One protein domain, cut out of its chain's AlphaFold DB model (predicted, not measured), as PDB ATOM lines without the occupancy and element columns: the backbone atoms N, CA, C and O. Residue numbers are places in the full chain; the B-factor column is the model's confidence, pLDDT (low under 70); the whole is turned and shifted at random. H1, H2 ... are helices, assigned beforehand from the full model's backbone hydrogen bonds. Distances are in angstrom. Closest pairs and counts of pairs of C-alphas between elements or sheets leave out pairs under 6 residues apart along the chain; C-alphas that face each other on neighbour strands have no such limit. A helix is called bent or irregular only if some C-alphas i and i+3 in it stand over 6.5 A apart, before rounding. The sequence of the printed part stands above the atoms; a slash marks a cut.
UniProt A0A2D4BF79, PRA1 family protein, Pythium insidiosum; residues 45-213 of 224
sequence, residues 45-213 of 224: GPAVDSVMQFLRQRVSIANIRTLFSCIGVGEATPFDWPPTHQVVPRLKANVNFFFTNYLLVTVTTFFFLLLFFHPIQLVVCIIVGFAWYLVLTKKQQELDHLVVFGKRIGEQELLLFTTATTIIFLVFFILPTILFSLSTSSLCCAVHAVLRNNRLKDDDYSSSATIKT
ATOM      1  N   GLY A  45     247.955 504.798 478.602       73.88
ATOM      2  CA  GLY A  45     248.783 503.730 478.077       73.88
ATOM      3  C   GLY A  45     249.018 503.790 476.570       73.88
ATOM      4  O   GLY A  45     248.469 504.626 475.854       73.88
ATOM      5  N   PRO A  46     249.800 502.837 476.047       73.19
ATOM      6  CA  PRO A  46     250.144 502.769 474.626       73.19
ATOM      7  C   PRO A  46     248.919 502.658 473.702       73.19
ATOM      8  O   PRO A  46     249.020 502.945 472.510       73.19
ATOM      9  N   ALA A  47     247.756 502.261 474.229       71.06
ATOM     10  CA  ALA A  47     246.507 502.179 473.482       71.06
ATOM     11  C   ALA A  47     245.974 503.563 473.086       71.06
ATOM     12  O   ALA A  47     245.645 503.769 471.917       71.06
ATOM     13  N   VAL A  48     245.921 504.520 474.019       75.75
ATOM     14  CA  VAL A  48     245.469 505.882 473.696       75.75
ATOM     15  C   VAL A  48     246.484 506.595 472.820       75.75
ATOM     16  O   VAL A  48     246.075 507.277 471.884       75.75
ATOM     17  N   ASP A  49     247.779 506.359 473.020       78.19
ATOM     18  CA  ASP A  49     248.810 506.901 472.133       78.19
ATOM     19  C   ASP A  49     248.703 506.332 470.716       78.19
ATOM     20  O   ASP A  49     248.779 507.086 469.746       78.19
ATOM     21  N   SER A  50     248.437 505.031 470.573       76.56
ATOM     22  CA  SER A  50     248.198 504.403 469.268       76.56
ATOM     23  C   SER A  50     246.963 504.994 468.597       76.56
ATOM     24  O   SER A  50     247.030 505.415 467.444       76.56
ATOM     25  N   VAL A  51     245.841 505.097 469.320       76.06
ATOM     26  CA  VAL A  51     244.611 505.725 468.812       76.06
ATOM     27  C   VAL A  51     244.878 507.175 468.418       76.06
ATOM     28  O   VAL A  51     244.470 507.594 467.340       76.06
ATOM     29  N   MET A  52     245.609 507.931 469.231       76.06
ATOM     30  CA  MET A  52     245.937 509.326 468.957       76.06
ATOM     31  C   MET A  52     246.864 509.470 467.746       76.06
ATOM     32  O   MET A  52     246.697 510.404 466.963       76.06
ATOM     33  N   GLN A  53     247.804 508.545 467.540       77.56
ATOM     34  CA  GLN A  53     248.633 508.490 466.335       77.56
ATOM     35  C   GLN A  53     247.799 508.148 465.095       77.56
ATOM     36  O   GLN A  53     247.917 508.844 464.085       77.56
ATOM     37  N   PHE A  54     246.890 507.171 465.180       71.56
ATOM     38  CA  PHE A  54     245.939 506.861 464.105       71.56
ATOM     39  C   PHE A  54     245.042 508.058 463.776       71.56
ATOM     40  O   PHE A  54     244.850 508.387 462.603       71.56
ATOM     41  N   LEU A  55     244.527 508.745 464.798       68.81
ATOM     42  CA  LEU A  55     243.714 509.941 464.629       68.81
ATOM     43  C   LEU A  55     244.538 511.073 464.020       68.81
ATOM     44  O   LEU A  55     244.106 511.630 463.024       68.81
ATOM     45  N   ARG A  56     245.748 511.375 464.502       68.88
ATOM     46  CA  ARG A  56     246.609 512.409 463.895       68.88
ATOM     47  C   ARG A  56     246.968 512.107 462.444       68.88
ATOM     48  O   ARG A  56     246.944 513.013 461.616       68.88
ATOM     49  N   GLN A  57     247.270 510.850 462.129       69.56
ATOM     50  CA  GLN A  57     247.585 510.429 460.766       69.56
ATOM     51  C   GLN A  57     246.382 510.611 459.825       69.56
ATOM     52  O   GLN A  57     246.561 510.923 458.648       69.56
ATOM     53  N   ARG A  58     245.152 510.448 460.330       59.47
ATOM     54  CA  ARG A  58     243.910 510.542 459.540       59.47
ATOM     55  C   ARG A  58     243.245 511.922 459.559       59.47
ATOM     56  O   ARG A  58     242.581 512.272 458.586       59.47
ATOM     57  N   VAL A  59     243.460 512.700 460.617       61.06
ATOM     58  CA  VAL A  59     242.892 514.037 460.895       61.06
ATOM     59  C   VAL A  59     243.885 515.153 460.529       61.06
ATOM     60  O   VAL A  59     243.708 516.312 460.890       61.06
ATOM     61  N   SER A  60     244.933 514.848 459.757       58.50
ATOM     62  CA  SER A  60     245.738 515.896 459.125       58.50
ATOM     63  C   SER A  60     244.831 516.780 458.262       58.50
ATOM     64  O   SER A  60     244.084 516.286 457.417       58.50
ATOM     65  N   ILE A  61     244.905 518.094 458.482       53.84
ATOM     66  CA  ILE A  61     244.103 519.165 457.855       53.84
ATOM     67  C   ILE A  61     244.082 519.071 456.313       53.84
ATOM     68  O   ILE A  61     243.142 519.531 455.672       53.84
ATOM     69  N   ALA A  62     245.058 518.378 455.716       52.25
ATOM     70  CA  ALA A  62     245.129 518.052 454.291       52.25
ATOM     71  C   ALA A  62     244.041 517.075 453.779       52.25
ATOM     72  O   ALA A  62     243.890 516.917 452.566       52.25
ATOM     73  N   ASN A  63     243.292 516.416 454.674       49.19
ATOM     74  CA  ASN A  63     242.288 515.399 454.341       49.19
ATOM     75  C   ASN A  63     240.838 515.835 454.628       49.19
ATOM     76  O   ASN A  63     239.924 515.012 454.563       49.19
ATOM     77  N   ILE A  64     240.600 517.127 454.894       53.19
ATOM     78  CA  ILE A  64     239.264 517.741 454.779       53.19
ATOM     79  C   ILE A  64     238.947 517.848 453.279       53.19
ATOM     80  O   ILE A  64     238.912 518.921 452.683       53.19
ATOM     81  N   ARG A  65     238.815 516.702 452.609       59.84
ATOM     82  CA  ARG A  65     238.397 516.638 451.213       59.84
ATOM     83  C   ARG A  65     236.879 516.520 451.189       59.84
ATOM     84  O   ARG A  65     236.310 515.508 451.585       59.84
ATOM     85  N   THR A  66     236.280 517.646 450.806       59.81
ATOM     86  CA  THR A  66     234.905 517.867 450.337       59.81
ATOM     87  C   THR A  66     233.838 517.006 451.022       59.81
ATOM     88  O   THR A  66     233.455 515.946 450.533       59.81
ATOM     89  N   LEU A  67     233.236 517.547 452.091       58.19
ATOM     90  CA  LEU A  67     231.928 517.119 452.624       58.19
ATOM     91  C   LEU A  67     230.894 516.896 451.497       58.19
ATOM     92  O   LEU A  67     230.082 515.979 451.550       58.19
ATOM     93  N   PHE A  68     230.999 517.682 450.424       57.56
ATOM     94  CA  PHE A  68     230.216 517.557 449.195       57.56
ATOM     95  C   PHE A  68     230.372 516.202 448.478       57.56
ATOM     96  O   PHE A  68     229.385 515.663 447.979       57.56
ATOM     97  N   SER A  69     231.568 515.599 448.488       66.81
ATOM     98  CA  SER A  69     231.785 514.244 447.963       66.81
ATOM     99  C   SER A  69     231.121 513.202 448.863       66.81
ATOM    100  O   SER A  69     230.446 512.321 448.348       66.81
ATOM    101  N   CYS A  70     231.185 513.358 450.193       65.50
ATOM    102  CA  CYS A  70     230.490 512.478 451.146       65.50
ATOM    103  C   CYS A  70     228.964 512.486 450.961       65.50
ATOM    104  O   CYS A  70     228.311 511.468 451.147       65.50
ATOM    105  N   ILE A  71     228.394 513.614 450.538       68.75
ATOM    106  CA  ILE A  71     226.957 513.742 450.256       68.75
ATOM    107  C   ILE A  71     226.600 513.188 448.864       68.75
ATOM    108  O   ILE A  71     225.480 512.733 448.659       68.75
ATOM    109  N   GLY A  72     227.560 513.158 447.930       61.25
ATOM    110  CA  GLY A  72     227.354 512.640 446.568       61.25
ATOM    111  C   GLY A  72     226.916 513.708 445.575       61.25
ATOM    112  O   GLY A  72     226.280 513.408 444.567       61.25
ATOM    113  N   VAL A  73     227.252 514.969 445.856       62.66
ATOM    114  CA  VAL A  73     226.936 516.101 444.982       62.66
ATOM    115  C   VAL A  73     227.725 515.963 443.676       62.66
ATOM    116  O   VAL A  73     228.951 516.059 443.684       62.66
ATOM    117  N   GLY A  74     227.016 515.744 442.561       59.78
ATOM    118  CA  GLY A  74     227.593 515.614 441.215       59.78
ATOM    119  C   GLY A  74     227.697 514.184 440.667       59.78
ATOM    120  O   GLY A  74     228.196 514.006 439.558       59.78
ATOM    121  N   GLU A  75     227.220 513.166 441.392       65.19
ATOM    122  CA  GLU A  75     227.197 511.769 440.929       65.19
ATOM    123  C   GLU A  75     225.811 511.364 440.397       65.19
ATOM    124  O   GLU A  75     224.786 511.721 440.970       65.19
ATOM    125  N   ALA A  76     225.770 510.584 439.306       63.62
ATOM    126  CA  ALA A  76     224.517 510.159 438.667       63.62
ATOM    127  C   ALA A  76     223.717 509.122 439.488       63.62
ATOM    128  O   ALA A  76     222.496 509.073 439.379       63.62
ATOM    129  N   THR A  77     224.391 508.308 440.313       64.19
ATOM    130  CA  THR A  77     223.781 507.279 441.184       64.19
ATOM    131  C   THR A  77     224.569 507.145 442.501       64.19
ATOM    132  O   THR A  77     225.390 506.233 442.641       64.19
ATOM    133  N   PRO A  78     224.391 508.073 443.459       64.00
ATOM    134  CA  PRO A  78     225.187 508.111 444.690       64.00
ATOM    135  C   PRO A  78     224.806 507.021 445.706       64.00
ATOM    136  O   PRO A  78     225.646 506.611 446.509       64.00
ATOM    137  N   PHE A  79     223.568 506.523 445.667       74.19
ATOM    138  CA  PHE A  79     223.070 505.502 446.590       74.19
ATOM    139  C   PHE A  79     222.542 504.297 445.821       74.19
ATOM    140  O   PHE A  79     221.722 504.455 444.919       74.19
ATOM    141  N   ASP A  80     223.009 503.111 446.194       77.62
ATOM    142  CA  ASP A  80     222.559 501.842 445.628       77.62
ATOM    143  C   ASP A  80     222.456 500.797 446.745       77.62
ATOM    144  O   ASP A  80     223.143 500.901 447.766       77.62
ATOM    145  N   TRP A  81     221.582 499.808 446.581       74.12
ATOM    146  CA  TRP A  81     221.420 498.736 447.558       74.12
ATOM    147  C   TRP A  81     222.381 497.586 447.223       74.12
ATOM    148  O   TRP A  81     222.155 496.861 446.251       74.12
ATOM    149  N   PRO A  82     223.462 497.380 447.996       74.62
ATOM    150  CA  PRO A  82     224.452 496.377 447.645       74.62
ATOM    151  C   PRO A  82     223.910 494.946 447.815       74.62
ATOM    152  O   PRO A  82     223.191 494.655 448.776       74.62
ATOM    153  N   PRO A  83     224.329 494.001 446.954       73.81
ATOM    154  CA  PRO A  83     224.148 492.574 447.200       73.81
ATOM    155  C   PRO A  83     224.812 492.156 448.522       73.81
ATOM    156  O   PRO A  83     225.878 492.668 448.872       73.81
ATOM    157  N   THR A  84     224.248 491.172 449.229       75.69
ATOM    158  CA  THR A  84     224.692 490.741 450.576       75.69
ATOM    159  C   THR A  84     226.191 490.426 450.679       75.69
ATOM    160  O   THR A  84     226.813 490.727 451.696       75.69
ATOM    161  N   HIS A  85     226.805 489.893 449.617       77.94
ATOM    162  CA  HIS A  85     228.237 489.572 449.568       77.94
ATOM    163  C   HIS A  85     229.158 490.804 449.454       77.94
ATOM    164  O   HIS A  85     230.345 490.712 449.768       77.94
ATOM    165  N   GLN A  86     228.636 491.960 449.032       74.19
ATOM    166  CA  GLN A  86     229.411 493.194 448.838       74.19
ATOM    167  C   GLN A  86     229.265 494.191 449.993       74.19
ATOM    168  O   GLN A  86     230.004 495.173 450.046       74.19
ATOM    169  N   VAL A  87     228.363 493.941 450.948       77.44
ATOM    170  CA  VAL A  87     228.083 494.848 452.078       77.44
ATOM    171  C   VAL A  87     229.342 495.124 452.906       77.44
ATOM    172  O   VAL A  87     229.705 496.276 453.130       77.44
ATOM    173  N   VAL A  88     230.051 494.072 453.328       78.25
ATOM    174  CA  VAL A  88     231.256 494.179 454.170       78.25
ATOM    175  C   VAL A  88     232.432 494.870 453.458       78.25
ATOM    176  O   VAL A  88     233.015 495.787 454.048       78.25
ATOM    177  N   PRO A  89     232.818 494.499 452.216       77.88
ATOM    178  CA  PRO A  89     233.914 495.180 451.527       77.88
ATOM    179  C   PRO A  89     233.596 496.647 451.207       77.88
ATOM    180  O   PRO A  89     234.486 497.489 451.358       77.88
ATOM    181  N   ARG A  90     232.342 496.981 450.858       74.62
ATOM    182  CA  ARG A  90     231.914 498.373 450.626       74.62
ATOM    183  C   ARG A  90     231.930 499.188 451.910       74.62
ATOM    184  O   ARG A  90     232.517 500.266 451.927       74.62
ATOM    185  N   LEU A  91     231.419 498.634 453.009       79.06
ATOM    186  CA  LEU A  91     231.488 499.263 454.327       79.06
ATOM    187  C   LEU A  91     232.939 499.585 454.711       79.06
ATOM    188  O   LEU A  91     233.246 500.725 455.050       79.06
ATOM    189  N   LYS A  92     233.861 498.617 454.603       79.38
ATOM    190  CA  LYS A  92     235.278 498.828 454.945       79.38
ATOM    191  C   LYS A  92     235.939 499.878 454.048       79.38
ATOM    192  O   LYS A  92     236.698 500.710 454.547       79.38
ATOM    193  N   ALA A  93     235.668 499.846 452.744       77.19
ATOM    194  CA  ALA A  93     236.208 500.819 451.799       77.19
ATOM    195  C   ALA A  93     235.691 502.235 452.095       77.19
ATOM    196  O   ALA A  93     236.492 503.159 452.239       77.19
ATOM    197  N   ASN A  94     234.381 502.386 452.280       79.25
ATOM    198  CA  ASN A  94     233.724 503.669 452.509       79.25
ATOM    199  C   ASN A  94     234.037 504.254 453.889       79.25
ATOM    200  O   ASN A  94     234.262 505.458 453.994       79.25
ATOM    201  N   VAL A  95     234.125 503.429 454.938       78.38
ATOM    202  CA  VAL A  95     234.573 503.856 456.279       78.38
ATOM    203  C   VAL A  95     236.010 504.349 456.237       78.38
ATOM    204  O   VAL A  95     236.315 505.390 456.808       78.38
ATOM    205  N   ASN A  96     236.896 503.643 455.533       76.06
ATOM    206  CA  ASN A  96     238.293 504.047 455.423       76.06
ATOM    207  C   ASN A  96     238.479 505.310 454.560       76.06
ATOM    208  O   ASN A  96     239.412 506.078 454.801       76.06
ATOM    209  N   PHE A  97     237.606 505.510 453.569       71.50
ATOM    210  CA  PHE A  97     237.626 506.654 452.657       71.50
ATOM    211  C   PHE A  97     237.025 507.922 453.288       71.50
ATOM    212  O   PHE A  97     237.632 508.984 453.208       71.50
ATOM    213  N   PHE A  98     235.885 507.815 453.982       75.38
ATOM    214  CA  PHE A  98     235.167 508.946 454.594       75.38
ATOM    215  C   PHE A  98     235.322 509.036 456.124       75.38
ATOM    216  O   PHE A  98     234.525 509.699 456.787       75.38
ATOM    217  N   PHE A  99     236.355 508.410 456.697       75.81
ATOM    218  CA  PHE A  99     236.583 508.336 458.149       75.81
ATOM    219  C   PHE A  99     236.442 509.691 458.861       75.81
ATOM    220  O   PHE A  99     235.715 509.805 459.845       75.81
ATOM    221  N   THR A 100     237.091 510.733 458.336       75.38
ATOM    222  CA  THR A 100     237.073 512.083 458.921       75.38
ATOM    223  C   THR A 100     235.668 512.694 458.931       75.38
ATOM    224  O   THR A 100     235.302 513.363 459.894       75.38
ATOM    225  N   ASN A 101     234.847 512.420 457.912       82.31
ATOM    226  CA  ASN A 101     233.467 512.912 457.847       82.31
ATOM    227  C   ASN A 101     232.571 512.186 458.853       82.31
ATOM    228  O   ASN A 101     231.783 512.829 459.539       82.31
ATOM    229  N   TYR A 102     232.731 510.870 459.010       82.06
ATOM    230  CA  TYR A 102     231.999 510.113 460.032       82.06
ATOM    231  C   TYR A 102     232.405 510.503 461.452       82.06
ATOM    232  O   TYR A 102     231.553 510.561 462.342       82.06
ATOM    233  N   LEU A 103     233.683 510.825 461.663       83.62
ATOM    234  CA  LEU A 103     234.157 511.367 462.931       83.62
ATOM    235  C   LEU A 103     233.501 512.723 463.222       83.62
ATOM    236  O   LEU A 103     233.004 512.927 464.325       83.62
ATOM    237  N   LEU A 104     233.429 513.614 462.227       83.56
ATOM    238  CA  LEU A 104     232.775 514.916 462.365       83.56
ATOM    239  C   LEU A 104     231.278 514.764 462.661       83.56
ATOM    240  O   LEU A 104     230.802 515.340 463.632       83.56
ATOM    241  N   VAL A 105     230.556 513.926 461.908       85.50
ATOM    242  CA  VAL A 105     229.133 513.627 462.161       85.50
ATOM    243  C   VAL A 105     228.929 513.063 463.565       85.50
ATOM    244  O   VAL A 105     228.000 513.474 464.259       85.50
ATOM    245  N   THR A 106     229.805 512.161 464.012       86.62
ATOM    246  CA  THR A 106     229.745 511.586 465.360       86.62
ATOM    247  C   THR A 106     229.942 512.650 466.432       86.62
ATOM    248  O   THR A 106     229.126 512.736 467.345       86.62
ATOM    249  N   VAL A 107     230.965 513.501 466.307       86.56
ATOM    250  CA  VAL A 107     231.236 514.583 467.267       86.56
ATOM    251  C   VAL A 107     230.108 515.617 467.271       86.56
ATOM    252  O   VAL A 107     229.660 516.015 468.343       86.56
ATOM    253  N   THR A 108     229.604 516.023 466.104       86.00
ATOM    254  CA  THR A 108     228.489 516.973 466.000       86.00
ATOM    255  C   THR A 108     227.206 516.398 466.592       86.00
ATOM    256  O   THR A 108     226.543 517.088 467.361       86.00
ATOM    257  N   THR A 109     226.874 515.139 466.293       86.69
ATOM    258  CA  THR A 109     225.696 514.461 466.865       86.69
ATOM    259  C   THR A 109     225.828 514.355 468.379       86.69
ATOM    260  O   THR A 109     224.898 514.703 469.099       86.69
ATOM    261  N   PHE A 110     227.001 513.958 468.868       87.62
ATOM    262  CA  PHE A 110     227.294 513.879 470.294       87.62
ATOM    263  C   PHE A 110     227.149 515.219 470.998       87.62
ATOM    264  O   PHE A 110     226.454 515.310 472.009       87.62
ATOM    265  N   PHE A 111     227.725 516.278 470.435       85.94
ATOM    266  CA  PHE A 111     227.597 517.619 470.986       85.94
ATOM    267  C   PHE A 111     226.149 518.119 470.953       85.94
ATOM    268  O   PHE A 111     225.684 518.707 471.924       85.94
ATOM    269  N   PHE A 112     225.411 517.844 469.874       86.50
ATOM    270  CA  PHE A 112     224.010 518.237 469.746       86.50
ATOM    271  C   PHE A 112     223.111 517.512 470.755       86.50
ATOM    272  O   PHE A 112     222.310 518.158 471.425       86.50
ATOM    273  N   LEU A 113     223.270 516.194 470.920       84.88
ATOM    274  CA  LEU A 113     222.529 515.416 471.918       84.88
ATOM    275  C   LEU A 113     222.883 515.867 473.338       84.88
ATOM    276  O   LEU A 113     221.981 516.087 474.143       84.88
ATOM    277  N   LEU A 114     224.168 516.072 473.637       82.31
ATOM    278  CA  LEU A 114     224.595 516.622 474.924       82.31
ATOM    279  C   LEU A 114     223.978 517.995 475.196       82.31
ATOM    280  O   LEU A 114     223.500 518.221 476.302       82.31
ATOM    281  N   LEU A 115     223.960 518.889 474.202       82.69
ATOM    282  CA  LEU A 115     223.367 520.223 474.318       82.69
ATOM    283  C   LEU A 115     221.842 520.159 474.497       82.69
ATOM    284  O   LEU A 115     221.267 520.964 475.226       82.69
ATOM    285  N   PHE A 116     221.182 519.196 473.859       80.75
ATOM    286  CA  PHE A 116     219.733 519.030 473.934       80.75
ATOM    287  C   PHE A 116     219.277 518.452 475.285       80.75
ATOM    288  O   PHE A 116     218.308 518.937 475.867       80.75
ATOM    289  N   PHE A 117     220.002 517.468 475.834       75.88
ATOM    290  CA  PHE A 117     219.738 516.893 477.167       75.88
ATOM    291  C   PHE A 117     220.349 517.709 478.326       75.88
ATOM    292  O   PHE A 117     220.120 517.420 479.508       75.88
ATOM    293  N   HIS A 118     221.060 518.783 477.985       74.25
ATOM    294  CA  HIS A 118     221.786 519.666 478.886       74.25
ATOM    295  C   HIS A 118     220.977 520.289 480.032       74.25
ATOM    296  O   HIS A 118     221.515 520.317 481.136       74.25
ATOM    297  N   PRO A 119     219.732 520.795 479.871       80.50
ATOM    298  CA  PRO A 119     219.104 521.571 480.943       80.50
ATOM    299  C   PRO A 119     218.872 520.733 482.204       80.50
ATOM    300  O   PRO A 119     219.089 521.211 483.312       80.50
ATOM    301  N   ILE A 120     218.508 519.460 482.049       81.38
ATOM    302  CA  ILE A 120     218.270 518.560 483.182       81.38
ATOM    303  C   ILE A 120     219.603 518.064 483.754       81.38
ATOM    304  O   ILE A 120     219.803 518.087 484.968       81.38
ATOM    305  N   GLN A 121     220.545 517.664 482.893       84.12
ATOM    306  CA  GLN A 121     221.852 517.159 483.329       84.12
ATOM    307  C   GLN A 121     222.690 518.229 484.028       84.12
ATOM    308  O   GLN A 121     223.325 517.927 485.038       84.12
ATOM    309  N   LEU A 122     222.644 519.480 483.563       84.94
ATOM    310  CA  LEU A 122     223.309 520.588 484.236       84.94
ATOM    311  C   LEU A 122     222.727 520.866 485.608       84.94
ATOM    312  O   LEU A 122     223.496 521.053 486.544       84.94
ATOM    313  N   VAL A 123     221.402 520.895 485.747       85.94
ATOM    314  CA  VAL A 123     220.774 521.175 487.044       85.94
ATOM    315  C   VAL A 123     221.190 520.124 488.068       85.94
ATOM    316  O   VAL A 123     221.619 520.474 489.165       85.94
ATOM    317  N   VAL A 124     221.150 518.841 487.705       84.56
ATOM    318  CA  VAL A 124     221.582 517.774 488.616       84.56
ATOM    319  C   VAL A 124     223.088 517.847 488.889       84.56
ATOM    320  O   VAL A 124     223.504 517.685 490.033       84.56
ATOM    321  N   CYS A 125     223.906 518.175 487.884       86.19
ATOM    322  CA  CYS A 125     225.343 518.391 488.064       86.19
ATOM    323  C   CYS A 125     225.633 519.546 489.041       86.19
ATOM    324  O   CYS A 125     226.485 519.411 489.916       86.19
ATOM    325  N   ILE A 126     224.878 520.646 488.960       89.25
ATOM    326  CA  ILE A 126     224.967 521.777 489.894       89.25
ATOM    327  C   ILE A 126     224.556 521.341 491.302       89.25
ATOM    328  O   ILE A 126     225.249 521.685 492.254       89.25
ATOM    329  N   ILE A 127     223.480 520.562 491.458       89.25
ATOM    330  CA  ILE A 127     223.037 520.054 492.769       89.25
ATOM    331  C   ILE A 127     224.111 519.157 493.394       89.25
ATOM    332  O   ILE A 127     224.456 519.335 494.561       89.25
ATOM    333  N   VAL A 128     224.671 518.222 492.622       89.12
ATOM    334  CA  VAL A 128     225.747 517.331 493.081       89.12
ATOM    335  C   VAL A 128     227.008 518.135 493.407       89.12
ATOM    336  O   VAL A 128     227.603 517.935 494.463       89.12
ATOM    337  N   GLY A 129     227.389 519.090 492.557       89.12
ATOM    338  CA  GLY A 129     228.523 519.984 492.793       89.12
ATOM    339  C   GLY A 129     228.342 520.849 494.041       89.12
ATOM    340  O   GLY A 129     229.274 521.001 494.827       89.12
ATOM    341  N   PHE A 130     227.131 521.350 494.281       88.81
ATOM    342  CA  PHE A 130     226.791 522.091 495.490       88.81
ATOM    343  C   PHE A 130     226.810 521.191 496.730       88.81
ATOM    344  O   PHE A 130     227.350 521.584 497.762       88.81
ATOM    345  N   ALA A 131     226.308 519.957 496.632       87.38
ATOM    346  CA  ALA A 131     226.410 518.973 497.707       87.38
ATOM    347  C   ALA A 131     227.879 518.695 498.062       87.38
ATOM    348  O   ALA A 131     228.241 518.733 499.236       87.38
ATOM    349  N   TRP A 132     228.752 518.512 497.067       90.94
ATOM    350  CA  TRP A 132     230.195 518.385 497.285       90.94
ATOM    351  C   TRP A 132     230.816 519.645 497.887       90.94
ATOM    352  O   TRP A 132     231.603 519.539 498.823       90.94
ATOM    353  N   TYR A 133     230.439 520.832 497.410       87.75
ATOM    354  CA  TYR A 133     230.898 522.100 497.974       87.75
ATOM    355  C   TYR A 133     230.557 522.214 499.463       87.75
ATOM    356  O   TYR A 133     231.417 522.582 500.265       87.75
ATOM    357  N   LEU A 134     229.334 521.845 499.854       82.06
ATOM    358  CA  LEU A 134     228.920 521.818 501.254       82.06
ATOM    359  C   LEU A 134     229.716 520.785 502.055       82.06
ATOM    360  O   LEU A 134     230.222 521.119 503.124       82.06
ATOM    361  N   VAL A 135     229.869 519.563 501.539       82.88
ATOM    362  CA  VAL A 135     230.651 518.500 502.192       82.88
ATOM    363  C   VAL A 135     232.089 518.948 502.442       82.88
ATOM    364  O   VAL A 135     232.592 518.805 503.553       82.88
ATOM    365  N   LEU A 136     232.742 519.526 501.436       83.31
ATOM    366  CA  LEU A 136     234.141 519.941 501.512       83.31
ATOM    367  C   LEU A 136     234.330 521.168 502.414       83.31
ATOM    368  O   LEU A 136     235.198 521.158 503.284       83.31
ATOM    369  N   THR A 137     233.475 522.183 502.272       77.62
ATOM    370  CA  THR A 137     233.549 523.414 503.078       77.62
ATOM    371  C   THR A 137     233.267 523.138 504.552       77.62
ATOM    372  O   THR A 137     233.921 523.705 505.425       77.62
ATOM    373  N   LYS A 138     232.312 522.250 504.854       68.06
ATOM    374  CA  LYS A 138     232.004 521.866 506.236       68.06
ATOM    375  C   LYS A 138     233.092 520.971 506.824       68.06
ATOM    376  O   LYS A 138     233.444 521.170 507.978       68.06
ATOM    377  N   LYS A 139     233.689 520.063 506.040       64.81
ATOM    378  CA  LYS A 139     234.814 519.226 506.498       64.81
ATOM    379  C   LYS A 139     236.023 520.051 506.959       64.81
ATOM    380  O   LYS A 139     236.734 519.629 507.860       64.81
ATOM    381  N   GLN A 140     236.254 521.227 506.374       59.75
ATOM    382  CA  GLN A 140     237.337 522.128 506.798       59.75
ATOM    383  C   GLN A 140     237.048 522.893 508.099       59.75
ATOM    384  O   GLN A 140     237.968 523.483 508.658       59.75
ATOM    385  N   GLN A 141     235.807 522.890 508.590       57.84
ATOM    386  CA  GLN A 141     235.379 523.670 509.747       57.84
ATOM    387  C   GLN A 141     234.574 522.766 510.695       57.84
ATOM    388  O   GLN A 141     233.353 522.860 510.735       57.84
ATOM    389  N   GLU A 142     235.275 521.859 511.391       54.22
ATOM    390  CA  GLU A 142     234.805 521.010 512.509       54.22
ATOM    391  C   GLU A 142     233.383 520.436 512.340       54.22
ATOM    392  O   GLU A 142     232.380 521.010 512.775       54.22
ATOM    393  N   LEU A 143     233.292 519.245 511.746       53.34
ATOM    394  CA  LEU A 143     232.037 518.522 511.528       53.34
ATOM    395  C   LEU A 143     231.455 517.886 512.811       53.34
ATOM    396  O   LEU A 143     230.761 516.876 512.729       53.34
ATOM    397  N   ASP A 144     231.681 518.445 514.003       49.94
ATOM    398  CA  ASP A 144     231.172 517.829 515.241       49.94
ATOM    399  C   ASP A 144     229.663 518.079 515.465       49.94
ATOM    400  O   ASP A 144     229.032 517.419 516.290       49.94
ATOM    401  N   HIS A 145     229.035 518.997 514.712       51.34
ATOM    402  CA  HIS A 145     227.682 519.484 515.024       51.34
ATOM    403  C   HIS A 145     226.727 519.657 513.822       51.34
ATOM    404  O   HIS A 145     225.898 520.568 513.807       51.34
ATOM    405  N   LEU A 146     226.770 518.772 512.814       54.41
ATOM    406  CA  LEU A 146     225.704 518.713 511.798       54.41
ATOM    407  C   LEU A 146     224.574 517.768 512.254       54.41
ATOM    408  O   LEU A 146     224.519 516.590 511.902       54.41
ATOM    409  N   VAL A 147     223.669 518.288 513.084       55.31
ATOM    410  CA  VAL A 147     222.469 517.567 513.529       55.31
ATOM    411  C   VAL A 147     221.343 517.822 512.528       55.31
ATOM    412  O   VAL A 147     220.670 518.850 512.588       55.31
ATOM    413  N   VAL A 148     221.113 516.889 511.605       55.91
ATOM    414  CA  VAL A 148     219.872 516.858 510.815       55.91
ATOM    415  C   VAL A 148     218.925 515.884 511.513       55.91
ATOM    416  O   VAL A 148     219.279 514.739 511.776       55.91
ATOM    417  N   PHE A 149     217.717 516.345 511.852       53.84
ATOM    418  CA  PHE A 149     216.664 515.520 512.466       53.84
ATOM    419  C   PHE A 149     216.975 514.931 513.863       53.84
ATOM    420  O   PHE A 149     216.430 513.899 514.245       53.84
ATOM    421  N   GLY A 150     217.838 515.577 514.655       60.31
ATOM    422  CA  GLY A 150     218.137 515.150 516.034       60.31
ATOM    423  C   GLY A 150     219.136 513.991 516.155       60.31
ATOM    424  O   GLY A 150     219.426 513.555 517.267       60.31
ATOM    425  N   LYS A 151     219.701 513.514 515.038       54.69
ATOM    426  CA  LYS A 151     220.730 512.468 515.001       54.69
ATOM    427  C   LYS A 151     222.043 513.065 514.485       54.69
ATOM    428  O   LYS A 151     222.050 513.756 513.469       54.69
ATOM    429  N   ARG A 152     223.152 512.829 515.200       59.16
ATOM    430  CA  ARG A 152     224.505 513.174 514.728       59.16
ATOM    431  C   ARG A 152     224.794 512.310 513.499       59.16
ATOM    432  O   ARG A 152     224.912 511.095 513.629       59.16
ATOM    433  N   ILE A 153     224.841 512.929 512.323       64.81
ATOM    434  CA  ILE A 153     225.250 512.256 511.089       64.81
ATOM    435  C   ILE A 153     226.773 512.281 511.058       64.81
ATOM    436  O   ILE A 153     227.378 513.350 511.138       64.81
ATOM    437  N   GLY A 154     227.386 511.101 510.985       69.69
ATOM    438  CA  GLY A 154     228.839 510.986 510.921       69.69
ATOM    439  C   GLY A 154     229.379 511.501 509.586       69.69
ATOM    440  O   GLY A 154     228.731 511.361 508.547       69.69
ATOM    441  N   GLU A 155     230.600 512.040 509.579       72.38
ATOM    442  CA  GLU A 155     231.259 512.534 508.356       72.38
ATOM    443  C   GLU A 155     231.313 511.465 507.250       72.38
ATOM    444  O   GLU A 155     231.169 511.759 506.060       72.38
ATOM    445  N   GLN A 156     231.476 510.203 507.661       80.50
ATOM    446  CA  GLN A 156     231.499 509.034 506.786       80.50
ATOM    447  C   GLN A 156     230.151 508.780 506.106       80.50
ATOM    448  O   GLN A 156     230.135 508.451 504.924       80.50
ATOM    449  N   GLU A 157     229.030 508.958 506.811       82.56
ATOM    450  CA  GLU A 157     227.696 508.750 506.237       82.56
ATOM    451  C   GLU A 157     227.399 509.796 505.159       82.56
ATOM    452  O   GLU A 157     226.896 509.457 504.088       82.56
ATOM    453  N   LEU A 158     227.772 511.057 505.400       82.25
ATOM    454  CA  LEU A 158     227.575 512.142 504.438       82.25
ATOM    455  C   LEU A 158     228.455 511.964 503.191       82.25
ATOM    456  O   LEU A 158     227.967 512.089 502.067       82.25
ATOM    457  N   LEU A 159     229.736 511.628 503.374       85.56
ATOM    458  CA  LEU A 159     230.640 511.324 502.261       85.56
ATOM    459  C   LEU A 159     230.146 510.124 501.447       85.56
ATOM    460  O   LEU A 159     230.163 510.173 500.214       85.56
ATOM    461  N   LEU A 160     229.678 509.070 502.121       88.88
ATOM    462  CA  LEU A 160     229.129 507.887 501.468       88.88
ATOM    463  C   LEU A 160     227.862 508.232 500.677       88.88
ATOM    464  O   LEU A 160     227.753 507.841 499.517       88.88
ATOM    465  N   PHE A 161     226.948 509.013 501.256       87.50
ATOM    466  CA  PHE A 161     225.714 509.443 500.597       87.50
ATOM    467  C   PHE A 161     225.984 510.305 499.357       87.50
ATOM    468  O   PHE A 161     225.446 510.032 498.280       87.50
ATOM    469  N   THR A 162     226.849 511.315 499.471       88.56
ATOM    470  CA  THR A 162     227.184 512.203 498.348       88.56
ATOM    471  C   THR A 162     227.919 511.444 497.240       88.56
ATOM    472  O   THR A 162     227.625 511.631 496.054       88.56
ATOM    473  N   THR A 163     228.812 510.519 497.599       90.75
ATOM    474  CA  THR A 163     229.506 509.658 496.628       90.75
ATOM    475  C   THR A 163     228.531 508.705 495.937       90.75
ATOM    476  O   THR A 163     228.516 508.638 494.709       90.75
ATOM    477  N   ALA A 164     227.666 508.021 496.691       91.88
ATOM    478  CA  ALA A 164     226.650 507.126 496.140       91.88
ATOM    479  C   ALA A 164     225.706 507.868 495.182       91.88
ATOM    480  O   ALA A 164     225.464 507.402 494.069       91.88
ATOM    481  N   THR A 165     225.252 509.063 495.566       89.44
ATOM    482  CA  THR A 165     224.414 509.924 494.717       89.44
ATOM    483  C   THR A 165     225.134 510.302 493.421       89.44
ATOM    484  O   THR A 165     224.538 510.255 492.346       89.44
ATOM    485  N   THR A 166     226.432 510.609 493.495       91.88
ATOM    486  CA  THR A 166     227.256 510.925 492.317       91.88
ATOM    487  C   THR A 166     227.377 509.724 491.375       91.88
ATOM    488  O   THR A 166     227.227 509.878 490.164       91.88
ATOM    489  N   ILE A 167     227.607 508.521 491.913       93.38
ATOM    490  CA  ILE A 167     227.711 507.287 491.120       93.38
ATOM    491  C   ILE A 167     226.385 506.992 490.416       93.38
ATOM    492  O   ILE A 167     226.374 506.745 489.211       93.38
ATOM    493  N   ILE A 168     225.269 507.067 491.146       91.44
ATOM    494  CA  ILE A 168     223.924 506.896 490.585       91.44
ATOM    495  C   ILE A 168     223.714 507.911 489.455       91.44
ATOM    496  O   ILE A 168     223.335 507.537 488.349       91.44
ATOM    497  N   PHE A 169     224.040 509.184 489.674       88.00
ATOM    498  CA  PHE A 169     223.918 510.200 488.632       88.00
ATOM    499  C   PHE A 169     224.734 509.864 487.370       88.00
ATOM    500  O   PHE A 169     224.205 509.913 486.256       88.00
ATOM    501  N   LEU A 170     225.996 509.460 487.528       90.00
ATOM    502  CA  LEU A 170     226.861 509.081 486.409       90.00
ATOM    503  C   LEU A 170     226.291 507.900 485.612       90.00
ATOM    504  O   LEU A 170     226.262 507.937 484.381       90.00
ATOM    505  N   VAL A 171     225.819 506.868 486.312       91.94
ATOM    506  CA  VAL A 171     225.324 505.632 485.695       91.94
ATOM    507  C   VAL A 171     223.960 505.826 485.036       91.94
ATOM    508  O   VAL A 171     223.725 505.253 483.977       91.94
ATOM    509  N   PHE A 172     223.067 506.626 485.619       88.44
ATOM    510  CA  PHE A 172     221.694 506.766 485.120       88.44
ATOM    511  C   PHE A 172     221.499 507.922 484.133       88.44
ATOM    512  O   PHE A 172     220.601 507.845 483.299       88.44
ATOM    513  N   PHE A 173     222.321 508.975 484.181       85.75
ATOM    514  CA  PHE A 173     222.149 510.138 483.300       85.75
ATOM    515  C   PHE A 173     223.247 510.244 482.247       85.75
ATOM    516  O   PHE A 173     222.954 510.389 481.059       85.75
ATOM    517  N   ILE A 174     224.512 510.147 482.656       86.81
ATOM    518  CA  ILE A 174     225.641 510.387 481.749       86.81
ATOM    519  C   ILE A 174     225.876 509.181 480.841       86.81
ATOM    520  O   ILE A 174     225.925 509.322 479.618       86.81
ATOM    521  N   LEU A 175     225.968 507.984 481.421       89.94
ATOM    522  CA  LEU A 175     226.297 506.768 480.680       89.94
ATOM    523  C   LEU A 175     225.273 506.432 479.573       89.94
ATOM    524  O   LEU A 175     225.706 506.205 478.442       89.94
ATOM    525  N   PRO A 176     223.946 506.487 479.802       88.69
ATOM    526  CA  PRO A 176     222.966 506.218 478.752       88.69
ATOM    527  C   PRO A 176     223.006 507.269 477.642       88.69
ATOM    528  O   PRO A 176     222.855 506.918 476.478       88.69
ATOM    529  N   THR A 177     223.279 508.533 477.977       88.19
ATOM    530  CA  THR A 177     223.403 509.617 476.989       88.19
ATOM    531  C   THR A 177     224.586 509.381 476.054       88.19
ATOM    532  O   THR A 177     224.448 509.493 474.835       88.19
ATOM    533  N   ILE A 178     225.740 508.989 476.607       89.25
ATOM    534  CA  ILE A 178     226.934 508.669 475.817       89.25
ATOM    535  C   ILE A 178     226.675 507.447 474.932       89.25
ATOM    536  O   ILE A 178     226.931 507.500 473.729       89.25
ATOM    537  N   LEU A 179     226.143 506.361 475.501       92.06
ATOM    538  CA  LEU A 179     225.864 505.135 474.749       92.06
ATOM    539  C   LEU A 179     224.843 505.368 473.635       92.06
ATOM    540  O   LEU A 179     225.064 504.935 472.505       92.06
ATOM    541  N   PHE A 180     223.755 506.078 473.931       90.06
ATOM    542  CA  PHE A 180     222.728 506.408 472.951       90.06
ATOM    543  C   PHE A 180     223.303 507.253 471.815       90.06
ATOM    544  O   PHE A 180     223.087 506.939 470.644       90.06
ATOM    545  N   SER A 181     224.102 508.270 472.147       89.06
ATOM    546  CA  SER A 181     224.726 509.119 471.141       89.06
ATOM    547  C   SER A 181     225.724 508.370 470.259       89.06
ATOM    548  O   SER A 181     225.735 508.599 469.050       89.06
ATOM    549  N   LEU A 182     226.572 507.516 470.832       89.88
ATOM    550  CA  LEU A 182     227.541 506.740 470.055       89.88
ATOM    551  C   LEU A 182     226.845 505.682 469.198       89.88
ATOM    552  O   LEU A 182     227.237 505.453 468.055       89.88
ATOM    553  N   SER A 183     225.797 505.054 469.728       91.25
ATOM    554  CA  SER A 183     225.012 504.059 469.002       91.25
ATOM    555  C   SER A 183     224.287 504.683 467.809       91.25
ATOM    556  O   SER A 183     224.423 504.186 466.690       91.25
ATOM    557  N   THR A 184     223.581 505.802 468.008       89.94
ATOM    558  CA  THR A 184     222.832 506.458 466.924       89.94
ATOM    559  C   THR A 184     223.758 507.013 465.838       89.94
ATOM    560  O   THR A 184     223.504 506.801 464.650       89.94
ATOM    561  N   SER A 185     224.885 507.632 466.212       89.19
ATOM    562  CA  SER A 185     225.844 508.149 465.231       89.19
ATOM    563  C   SER A 185     226.535 507.022 464.465       89.19
ATOM    564  O   SER A 185     226.672 507.113 463.243       89.19
ATOM    565  N   SER A 186     226.919 505.938 465.148       86.50
ATOM    566  CA  SER A 186     227.521 504.759 464.522       86.50
ATOM    567  C   SER A 186     226.563 504.090 463.540       86.50
ATOM    568  O   SER A 186     226.964 503.795 462.415       86.50
ATOM    569  N   LEU A 187     225.291 503.924 463.917       89.56
ATOM    570  CA  LEU A 187     224.272 503.347 463.042       89.56
ATOM    571  C   LEU A 187     224.046 504.217 461.801       89.56
ATOM    572  O   LEU A 187     224.035 503.698 460.688       89.56
ATOM    573  N   CYS A 188     223.934 505.536 461.974       87.31
ATOM    574  CA  CYS A 188     223.793 506.479 460.864       87.31
ATOM    575  C   CYS A 188     224.989 506.401 459.897       87.31
ATOM    576  O   CYS A 188     224.806 506.277 458.684       87.31
ATOM    577  N   CYS A 189     226.216 506.381 460.430       86.38
ATOM    578  CA  CYS A 189     227.429 506.248 459.623       86.38
ATOM    579  C   CYS A 189     227.499 504.892 458.912       86.38
ATOM    580  O   CYS A 189     227.888 504.841 457.750       86.38
ATOM    581  N   ALA A 190     227.112 503.800 459.577       83.50
ATOM    582  CA  ALA A 190     227.108 502.464 458.991       83.50
ATOM    583  C   ALA A 190     226.091 502.354 457.849       83.50
ATOM    584  O   ALA A 190     226.437 501.874 456.772       83.50
ATOM    585  N   VAL A 191     224.867 502.851 458.048       85.06
ATOM    586  CA  VAL A 191     223.831 502.890 457.005       85.06
ATOM    587  C   VAL A 191     224.305 503.724 455.818       85.06
ATOM    588  O   VAL A 191     224.262 503.251 454.683       85.06
ATOM    589  N   HIS A 192     224.835 504.923 456.067       83.25
ATOM    590  CA  HIS A 192     225.384 505.765 455.008       83.25
ATOM    591  C   HIS A 192     226.541 505.070 454.274       83.25
ATOM    592  O   HIS A 192     226.583 505.072 453.049       83.25
ATOM    593  N   ALA A 193     227.450 504.415 454.997       81.44
ATOM    594  CA  ALA A 193     228.591 503.726 454.410       81.44
ATOM    595  C   ALA A 193     228.208 502.473 453.606       81.44
ATOM    596  O   ALA A 193     228.922 502.139 452.662       81.44
ATOM    597  N   VAL A 194     227.119 501.779 453.952       80.06
ATOM    598  CA  VAL A 194     226.607 500.636 453.176       80.06
ATOM    599  C   VAL A 194     225.901 501.107 451.909       80.06
ATOM    600  O   VAL A 194     226.139 500.546 450.843       80.06
ATOM    601  N   LEU A 195     225.055 502.134 452.022       79.19
ATOM    602  CA  LEU A 195     224.283 502.658 450.894       79.19
ATOM    603  C   LEU A 195     225.140 503.470 449.924       79.19
ATOM    604  O   LEU A 195     224.769 503.624 448.761       79.19
ATOM    605  N   ARG A 196     226.271 504.018 450.384       76.25
ATOM    606  CA  ARG A 196     227.104 504.863 449.541       76.25
ATOM    607  C   ARG A 196     227.825 504.039 448.480       76.25
ATOM    608  O   ARG A 196     228.689 503.218 448.795       76.25
ATOM    609  N   ASN A 197     227.544 504.327 447.213       70.31
ATOM    610  CA  ASN A 197     228.343 503.798 446.125       70.31
ATOM    611  C   ASN A 197     229.585 504.678 445.905       70.31
ATOM    612  O   ASN A 197     229.456 505.866 445.621       70.31
ATOM    613  N   ASN A 198     230.786 504.114 446.045       66.31
ATOM    614  CA  ASN A 198     232.029 504.805 445.713       66.31
ATOM    615  C   ASN A 198     232.644 504.146 444.477       66.31
ATOM    616  O   ASN A 198     233.344 503.140 444.573       66.31
ATOM    617  N   ARG A 199     232.369 504.742 443.313       58.75
ATOM    618  CA  ARG A 199     232.751 504.209 441.996       58.75
ATOM    619  C   ARG A 199     234.261 504.107 441.782       58.75
ATOM    620  O   ARG A 199     234.669 503.361 440.906       58.75
ATOM    621  N   LEU A 200     235.074 504.805 442.585       53.69
ATOM    622  CA  LEU A 200     236.545 504.811 442.506       53.69
ATOM    623  C   LEU A 200     237.196 503.453 442.841       53.69
ATOM    624  O   LEU A 200     238.419 503.374 442.929       53.69
ATOM    625  N   LYS A 201     236.398 502.424 443.150       51.31
ATOM    626  CA  LYS A 201     236.878 501.064 443.423       51.31
ATOM    627  C   LYS A 201     236.120 499.974 442.659       51.31
ATOM    628  O   LYS A 201     236.490 498.802 442.744       51.31
ATOM    629  N   ASP A 202     235.062 500.341 441.940       52.62
ATOM    630  CA  ASP A 202     234.243 499.405 441.162       52.62
ATOM    631  C   ASP A 202     234.864 499.114 439.785       52.62
ATOM    632  O   ASP A 202     234.565 498.089 439.174       52.62
ATOM    633  N   ASP A 203     235.759 499.975 439.309       52.59
ATOM    634  CA  ASP A 203     236.604 499.790 438.127       52.59
ATOM    635  C   ASP A 203     237.552 498.583 438.259       52.59
ATOM    636  O   ASP A 203     237.726 497.831 437.293       52.59
ATOM    637  N   ASP A 204     238.044 498.297 439.466       51.81
ATOM    638  CA  ASP A 204     238.844 497.095 439.740       51.81
ATOM    639  C   ASP A 204     237.984 495.815 439.822       51.81
ATOM    640  O   ASP A 204     238.383 494.746 439.348       51.81
ATOM    641  N   TYR A 205     236.778 495.897 440.402       47.12
ATOM    642  CA  TYR A 205     235.904 494.728 440.601       47.12
ATOM    643  C   TYR A 205     235.151 494.333 439.321       47.12
ATOM    644  O   TYR A 205     235.064 493.147 438.987       47.12
ATOM    645  N   SER A 206     234.656 495.320 438.568       46.88
ATOM    646  CA  SER A 206     233.967 495.119 437.287       46.88
ATOM    647  C   SER A 206     234.907 494.565 436.214       46.88
ATOM    648  O   SER A 206     234.519 493.676 435.451       46.88
ATOM    649  N   SER A 207     236.178 494.988 436.215       48.12
ATOM    650  CA  SER A 207     237.198 494.414 435.328       48.12
ATOM    651  C   SER A 207     237.407 492.920 435.602       48.12
ATOM    652  O   SER A 207     237.462 492.123 434.669       48.12
ATOM    653  N   SER A 208     237.435 492.498 436.871       48.19
ATOM    654  CA  SER A 208     237.595 491.079 437.232       48.19
ATOM    655  C   SER A 208     236.344 490.228 436.971       48.19
ATOM    656  O   SER A 208     236.459 489.060 436.594       48.19
ATOM    657  N   ALA A 209     235.148 490.797 437.149       50.47
ATOM    658  CA  ALA A 209     233.890 490.106 436.862       50.47
ATOM    659  C   ALA A 209     233.669 489.920 435.350       50.47
ATOM    660  O   ALA A 209     233.293 488.831 434.921       50.47
ATOM    661  N   THR A 210     233.991 490.937 434.545       48.00
ATOM    662  CA  THR A 210     233.852 490.897 433.078       48.00
ATOM    663  C   THR A 210     234.813 489.887 432.436       48.00
ATOM    664  O   THR A 210     234.444 489.208 431.480       48.00
ATOM    665  N   ILE A 211     236.016 489.706 432.994       51.25
ATOM    666  CA  ILE A 211     237.001 488.731 432.487       51.25
ATOM    667  C   ILE A 211     236.548 487.274 432.703       51.25
ATOM    668  O   ILE A 211     236.897 486.400 431.912       51.25
ATOM    669  N   LYS A 212     235.745 486.981 433.736       48.59
ATOM    670  CA  LYS A 212     235.296 485.606 434.031       48.59
ATOM    671  C   LYS A 212     234.089 485.131 433.219       48.59
ATOM    672  O   LYS A 212     233.805 483.938 433.242       48.59
ATOM    673  N   THR A 213     233.393 486.019 432.513       52.03
ATOM    674  CA  THR A 213     232.155 485.692 431.781       52.03
ATOM    675  C   THR A 213     232.267 485.819 430.265       52.03
ATOM    676  O   THR A 213     231.244 485.743 429.591       52.03
TER     677      THR A 213
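This is residues 45 to 213 of the 224 residues of the protein "PRA1 family protein" of Pythium insidiosum (UniProt A0A2D4BF79). A long helical hairpin makes most of the length of this model: H4, bent partway, and the long H5 run back along each other, joined at one end by the loop of residues 140 to 154. At the other end the short H3 crosses H5, H2 lies beside the first turns of H4, and residues 203 to 213, mostly H6, stick out, while residues 45 to 54 of H1 stick out sideways from the long hairpin. The printed part has 169 residues, with six named helices, H1 to H6 in order, and no named strand: all helix. It is extended, with a radius of gyration of the C-alphas of 25.9 A, a rod spanning 90 by 31 by 28 A.

Start at H1, residues 45 to 58, close but not clearly touching H4a, residues 99 to 116; their closest C-alphas, Arg 58 and Thr 100, are 7.0 A apart. H2, residues 67 to 71, is also close to H4a but not clearly touching, closest at the C-alphas of Leu 67 and Asn 101, 6.9 A. H3, residues 87 to 97, touches residues 190 to 194 of H5, residues 155 to 195, about perpendicular at 74 degrees; the closest C-alphas, Leu 91 and Val 194, are 5.2 A apart. By its hydrogen bonds H4 was assigned as one helix, residues 99 to 139, but it is bent: C-alphas 116 and 119 are 7.5 A apart. H4a touches H5 at a steep tilt of 44 degrees, opposite ways, closest at the C-alphas of Thr 106 and Ser 185, 5.2 A. H4b, residues 119 to 139, forms a hairpin with H5 at a shallow tilt of 28 degrees, opposite ways, closest at the C-alphas of Val 128 and Thr 166, 6.6 A. H6, residues 199 to 212, touches no helix and is only just irregular, with C-alphas 200 and 203 6.7 A apart. Every O i to N i+4 pair is within hydrogen-bond range in H1, H2, H3, H4a and H4b, but 34 of 37 in H5 and 6 of 10 in H6.

Find C-alpha 45 at (248.783, 503.730, 478.077), where H1 begins. H4a runs 25.4 A and H4b 30.1 A. From C-alpha 155 at (231.259, 512.534, 508.356), H5 runs 58.7 A; H6 ends at C-alpha 212, (235.296, 485.606, 434.031).

The C-alphas of Gly 150 and Thr 213, the two farthest apart, are 90.3 A apart. The printed part has no cut; the links H2 to H3 and H4 to H5 are long. Look for pLDDT under 70 at residues 55 to 78, 138 to 154 and 198 to 213.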